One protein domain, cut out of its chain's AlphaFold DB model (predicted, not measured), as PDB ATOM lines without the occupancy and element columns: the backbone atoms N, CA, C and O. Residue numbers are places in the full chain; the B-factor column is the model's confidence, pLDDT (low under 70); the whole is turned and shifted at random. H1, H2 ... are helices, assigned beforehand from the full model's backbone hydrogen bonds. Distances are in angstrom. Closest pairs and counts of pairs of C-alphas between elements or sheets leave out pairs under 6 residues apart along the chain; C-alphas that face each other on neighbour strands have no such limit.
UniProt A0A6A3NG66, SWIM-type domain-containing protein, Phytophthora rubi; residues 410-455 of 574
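What this domain is: This is residues 410 to 455 of the 574 residues of the protein "SWIM-type domain-containing protein" of Phytophthora rubi (UniProt A0A6A3NG66). Four short helices are loosely set, with H3 in the middle: H2 is near one end of H3, H4 turns off at its other end, and H1 lies to one side. No two helices clearly touch, and residues 450 to 455 stick out, 450 to 454 of them in H4. The printed part has 46 residues, 31 of them in helices H1, H2, H3 and H4 in chain order, with no named strand; the class is all helix. It is compact, with a radius of gyration of the C-alphas of 10.8 A, and spans 27 by 21 by 18 A.

Where its parts are: Find C-alpha 434 at (192.126, 200.963, 243.118); from there H3, residues 434 to 442, runs 12.1 A. H1, residues 410 to 418, starts at C-alpha 410, at (185.882, 203.312, 264.110), and measures 12.2 A. H2 is residues 424 to 429. H4, residues 448 to 454, ends at C-alpha 454, at (203.931, 206.810, 254.804).

How they stand to each other: Begin at H3. H3 and H4 are close but not clearly touching: the closest C-alphas, of Ser 441 and Leu 448, are 6.4 A apart. Their lines are about perpendicular, but only just, at 72 degrees. H2 and H3 are near each other, with 5 pairs of C-alphas within 10 A and the closest 8.1 A apart. H1 and H3 are also near each other, with 5 such pairs. H4 is apart from H1 and H2, and H1 is apart from H2. In H1, H2, H3 and H4 every backbone O i to N i+4 pair is within hydrogen-bond range.

The domain as a whole: The two C-alphas farthest apart, of Glu 422 and Ala 453, are 28.3 A apart. The printed part has no cut, and its three links are tight. The mean pLDDT of the printed part is 72.1; look for values under 70 at residues 410 to 411, 413, 424 to 431 and 453 to 455.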
ATOM      1  N   ASP A 410     187.066 202.512 264.437       69.06
ATOM      2  CA  ASP A 410     185.882 203.312 264.110       69.06
ATOM      3  C   ASP A 410     186.038 204.071 262.787       69.06
ATOM      4  O   ASP A 410     185.120 204.058 261.963       69.06
ATOM      5  N   MET A 411     187.221 204.648 262.528       67.62
ATOM      6  CA  MET A 411     187.556 205.261 261.236       67.62
ATOM      7  C   MET A 411     187.550 204.224 260.105       67.62
ATOM      8  O   MET A 411     186.994 204.496 259.042       67.62
ATOM      9  N   ILE A 412     188.074 203.011 260.336       70.69
ATOM     10  CA  ILE A 412     188.036 201.916 259.347       70.69
ATOM     11  C   ILE A 412     186.585 201.520 259.029       70.69
ATOM     12  O   ILE A 412     186.219 201.418 257.856       70.69
ATOM     13  N   GLN A 413     185.728 201.335 260.039       69.75
ATOM     14  CA  GLN A 413     184.319 200.986 259.816       69.75
ATOM     15  C   GLN A 413     183.516 202.143 259.210       69.75
ATOM     16  O   GLN A 413     182.544 201.914 258.490       69.75
ATOM     17  N   LEU A 414     183.874 203.397 259.487       72.62
ATOM     18  CA  LEU A 414     183.257 204.565 258.860       72.62
ATOM     19  C   LEU A 414     183.658 204.677 257.378       72.62
ATOM     20  O   LEU A 414     182.789 204.849 256.524       72.62
ATOM     21  N   PHE A 415     184.935 204.455 257.055       74.56
ATOM     22  CA  PHE A 415     185.436 204.391 255.681       74.56
ATOM     23  C   PHE A 415     184.779 203.246 254.888       74.56
ATOM     24  O   PHE A 415     184.238 203.488 253.811       74.56
ATOM     25  N   ARG A 416     184.707 202.031 255.456       71.50
ATOM     26  CA  ARG A 416     184.002 200.865 254.873       71.50
ATOM     27  C   ARG A 416     182.506 201.099 254.627       71.50
ATOM     28  O   ARG A 416     181.944 200.513 253.707       71.50
ATOM     29  N   ARG A 417     181.848 201.925 255.452       70.62
ATOM     30  CA  ARG A 417     180.434 202.308 255.271       70.62
ATOM     31  C   ARG A 417     180.246 203.380 254.196       70.62
ATOM     32  O   ARG A 417     179.201 203.392 253.555       70.62
ATOM     33  N   LYS A 418     181.235 204.258 253.991       74.81
ATOM     34  CA  LYS A 418     181.205 205.326 252.975       74.81
ATOM     35  C   LYS A 418     181.655 204.849 251.590       74.81
ATOM     36  O   LYS A 418     181.141 205.337 250.589       74.81
ATOM     37  N   TYR A 419     182.582 203.892 251.529       75.69
ATOM     38  CA  TYR A 419     183.176 203.392 250.291       75.69
ATOM     39  C   TYR A 419     182.994 201.884 250.120       75.69
ATOM     40  O   TYR A 419     183.659 201.077 250.764       75.69
ATOM     41  N   SER A 420     182.138 201.509 249.169       75.06
ATOM     42  CA  SER A 420     181.952 200.132 248.705       75.06
ATOM     43  C   SER A 420     182.075 200.062 247.186       75.06
ATOM     44  O   SER A 420     181.496 200.893 246.491       75.06
ATOM     45  N   CYS A 421     182.770 199.050 246.667       74.75
ATOM     46  CA  CYS A 421     182.893 198.796 245.232       74.75
ATOM     47  C   CYS A 421     182.458 197.360 244.900       74.75
ATOM     48  O   CYS A 421     182.510 196.478 245.753       74.75
ATOM     49  N   GLU A 422     182.057 197.118 243.654       72.38
ATOM     50  CA  GLU A 422     181.635 195.798 243.161       72.38
ATOM     51  C   GLU A 422     182.697 195.151 242.242       72.38
ATOM     52  O   GLU A 422     182.496 194.071 241.692       72.38
ATOM     53  N   CYS A 423     183.876 195.772 242.084       71.56
ATOM     54  CA  CYS A 423     184.924 195.243 241.209       71.56
ATOM     55  C   CYS A 423     185.631 194.008 241.797       71.56
ATOM     56  O   CYS A 423     185.819 193.880 243.009       71.56
ATOM     57  N   LYS A 424     186.116 193.124 240.913       64.69
ATOM     58  CA  LYS A 424     186.779 191.854 241.260       64.69
ATOM     59  C   LYS A 424     187.864 191.994 242.335       64.69
ATOM     60  O   LYS A 424     187.911 191.174 243.244       64.69
ATOM     61  N   ALA A 425     188.705 193.030 242.278       64.81
ATOM     62  CA  ALA A 425     189.772 193.242 243.261       64.81
ATOM     63  C   ALA A 425     189.240 193.577 244.670       64.81
ATOM     64  O   ALA A 425     189.788 193.111 245.668       64.81
ATOM     65  N   TYR A 426     188.144 194.336 244.767       69.75
ATOM     66  CA  TYR A 426     187.462 194.598 246.038       69.75
ATOM     67  C   TYR A 426     186.771 193.329 246.552       69.75
ATOM     68  O   TYR A 426     186.971 192.917 247.694       69.75
ATOM     69  N   VAL A 427     186.042 192.651 245.663       68.38
ATOM     70  CA  VAL A 427     185.293 191.417 245.944       68.38
ATOM     71  C   VAL A 427     186.211 190.231 246.260       68.38
ATOM     72  O   VAL A 427     185.766 189.300 246.911       68.38
ATOM     73  N   GLN A 428     187.493 190.246 245.890       64.56
ATOM     74  CA  GLN A 428     188.466 189.210 246.279       64.56
ATOM     75  C   GLN A 428     189.311 189.586 247.510       64.56
ATOM     76  O   GLN A 428     189.714 188.695 248.251       64.56
ATOM     77  N   SER A 429     189.568 190.875 247.766       69.38
ATOM     78  CA  SER A 429     190.333 191.317 248.949       69.38
ATOM     79  C   SER A 429     189.477 191.494 250.207       69.38
ATOM     80  O   SER A 429     189.970 191.298 251.316       69.38
ATOM     81  N   GLY A 430     188.206 191.882 250.058       64.62
ATOM     82  CA  GLY A 430     187.335 192.266 251.176       64.62
ATOM     83  C   GLY A 430     187.816 193.513 251.928       64.62
ATOM     84  O   GLY A 430     187.469 193.686 253.095       64.62
ATOM     85  N   TRP A 431     188.656 194.337 251.293       67.12
ATOM     86  CA  TRP A 431     189.348 195.458 251.934       67.12
ATOM     87  C   TRP A 431     189.204 196.749 251.123       67.12
ATOM     88  O   TRP A 431     188.303 197.540 251.383       67.12
ATOM     89  N   VAL A 432     190.089 196.973 250.150       72.25
ATOM     90  CA  VAL A 432     190.217 198.222 249.394       72.25
ATOM     91  C   VAL A 432     190.741 197.878 248.000       72.25
ATOM     92  O   VAL A 432     191.641 197.052 247.859       72.25
ATOM     93  N   CYS A 433     190.190 198.509 246.965       77.81
ATOM     94  CA  CYS A 433     190.665 198.400 245.585       77.81
ATOM     95  C   CYS A 433     191.142 199.759 245.054       77.81
ATOM     96  O   CYS A 433     190.897 200.796 245.672       77.81
ATOM     97  N   SER A 434     191.759 199.755 243.870       79.19
ATOM     98  CA  SER A 434     192.126 200.963 243.118       79.19
ATOM     99  C   SER A 434     190.976 201.971 243.016       79.19
ATOM    100  O   SER A 434     191.183 203.147 243.288       79.19
ATOM    101  N   HIS A 435     189.756 201.516 242.712       77.81
ATOM    102  CA  HIS A 435     188.592 202.397 242.551       77.81
ATOM    103  C   HIS A 435     188.179 203.065 243.874       77.81
ATOM    104  O   HIS A 435     187.772 204.220 243.879       77.81
ATOM    105  N   VAL A 436     188.325 202.372 245.012       79.56
ATOM    106  CA  VAL A 436     188.060 202.954 246.341       79.56
ATOM    107  C   VAL A 436     189.144 203.960 246.731       79.56
ATOM    108  O   VAL A 436     188.812 205.007 247.276       79.56
ATOM    109  N   LEU A 437     190.417 203.694 246.419       79.00
ATOM    110  CA  LEU A 437     191.502 204.661 246.641       79.00
ATOM    111  C   LEU A 437     191.333 205.914 245.771       79.00
ATOM    112  O   LEU A 437     191.459 207.025 246.279       79.00
ATOM    113  N   ALA A 438     190.987 205.742 244.492       76.19
ATOM    114  CA  ALA A 438     190.683 206.842 243.582       76.19
ATOM    115  C   ALA A 438     189.491 207.666 244.092       76.19
ATOM    116  O   ALA A 438     189.626 208.868 244.307       76.19
ATOM    117  N   ALA A 439     188.360 207.023 244.403       76.12
ATOM    118  CA  ALA A 439     187.178 207.704 244.927       76.12
ATOM    119  C   ALA A 439     187.429 208.396 246.283       76.12
ATOM    120  O   ALA A 439     186.885 209.473 246.526       76.12
ATOM    121  N   ALA A 440     188.265 207.833 247.162       76.31
ATOM    122  CA  ALA A 440     188.663 208.486 248.410       76.31
ATOM    123  C   ALA A 440     189.551 209.720 248.170       76.31
ATOM    124  O   ALA A 440     189.363 210.738 248.835       76.31
ATOM    125  N   SER A 441     190.461 209.656 247.191       75.00
ATOM    126  CA  SER A 441     191.339 210.772 246.819       75.00
ATOM    127  C   SER A 441     190.605 211.901 246.090       75.00
ATOM    128  O   SER A 441     190.857 213.066 246.382       75.00
ATOM    129  N   ILE A 442     189.684 211.583 245.171       75.31
ATOM    130  CA  ILE A 442     188.876 212.562 244.412       75.31
ATOM    131  C   ILE A 442     187.960 213.373 245.343       75.31
ATOM    132  O   ILE A 442     187.680 214.544 245.092       75.31
ATOM    133  N   ASN A 443     187.514 212.757 246.441       73.94
ATOM    134  CA  ASN A 443     186.700 213.398 247.473       73.94
ATOM    135  C   ASN A 443     187.533 213.978 248.639       73.94
ATOM    136  O   ASN A 443     186.966 214.279 249.685       73.94
ATOM    137  N   GLU A 444     188.860 214.090 248.497       71.44
ATOM    138  CA  GLU A 444     189.787 214.659 249.498       71.44
ATOM    139  C   GLU A 444     189.768 213.981 250.891       71.44
ATOM    140  O   GLU A 444     190.343 214.496 251.849       71.44
ATOM    141  N   HIS A 445     189.170 212.790 251.017       71.81
ATOM    142  CA  HIS A 445     189.126 212.020 252.268       71.81
ATOM    143  C   HIS A 445     190.406 211.210 252.535       71.81
ATOM    144  O   HIS A 445     190.509 210.587 253.588       71.81
ATOM    145  N   LEU A 446     191.346 211.165 251.585       72.31
ATOM    146  CA  LEU A 446     192.615 210.443 251.687       72.31
ATOM    147  C   LEU A 446     193.678 211.144 250.828       72.31
ATOM    148  O   LEU A 446     193.535 211.190 249.604       72.31
ATOM    149  N   ASN A 447     194.766 211.644 251.424       76.56
ATOM    150  CA  ASN A 447     195.863 212.219 250.640       76.56
ATOM    151  C   ASN A 447     196.816 211.122 250.132       76.56
ATOM    152  O   ASN A 447     197.703 210.666 250.854       76.56
ATOM    153  N   LEU A 448     196.674 210.725 248.861       74.00
ATOM    154  CA  LEU A 448     197.531 209.703 248.246       74.00
ATOM    155  C   LEU A 448     199.031 210.038 248.295       74.00
ATOM    156  O   LEU A 448     199.829 209.111 248.409       74.00
ATOM    157  N   LYS A 449     199.431 211.318 248.254       72.44
ATOM    158  CA  LYS A 449     200.853 211.710 248.307       72.44
ATOM    159  C   LYS A 449     201.460 211.422 249.682       72.44
ATOM    160  O   LYS A 449     202.537 210.839 249.775       72.44
ATOM    161  N   GLU A 450     200.745 211.781 250.745       70.38
ATOM    162  CA  GLU A 450     201.164 211.502 252.121       70.38
ATOM    163  C   GLU A 450     201.109 209.999 252.429       70.38
ATOM    164  O   GLU A 450     202.035 209.456 253.026       70.38
ATOM    165  N   VAL A 451     200.074 209.291 251.959       71.12
ATOM    166  CA  VAL A 451     199.976 207.827 252.093       71.12
ATOM    167  C   VAL A 451     201.122 207.126 251.356       71.12
ATOM    168  O   VAL A 451     201.701 206.188 251.895       71.12
ATOM    169  N   GLN A 452     201.513 207.588 250.165       70.56
ATOM    170  CA  GLN A 452     202.662 207.048 249.428       70.56
ATOM    171  C   GLN A 452     204.001 207.301 250.145       70.56
ATOM    172  O   GLN A 452     204.889 206.452 250.067       70.56
ATOM    173  N   ALA A 453     204.138 208.421 250.864       69.31
ATOM    174  CA  ALA A 453     205.297 208.702 251.715       69.31
ATOM    175  C   ALA A 453     205.294 207.875 253.019       69.31
ATOM    176  O   ALA A 453     206.351 207.446 253.479       69.31
ATOM    177  N   GLY A 454     204.114 207.622 253.597       63.97
ATOM    178  CA  GLY A 454     203.931 206.810 254.804       63.97
ATOM    179  C   GLY A 454     204.009 205.297 254.570       63.97
ATOM    180  O   GLY A 454     204.344 204.553 255.492       63.97
ATOM    181  N   ILE A 455     203.745 204.817 253.349       69.12
ATOM    182  CA  ILE A 455     204.028 203.432 252.957       69.12
ATOM    183  C   ILE A 455     205.554 203.257 252.922       69.12
ATOM    184  O   ILE A 455     206.210 203.850 252.060       69.12
TER     185      ILE A 455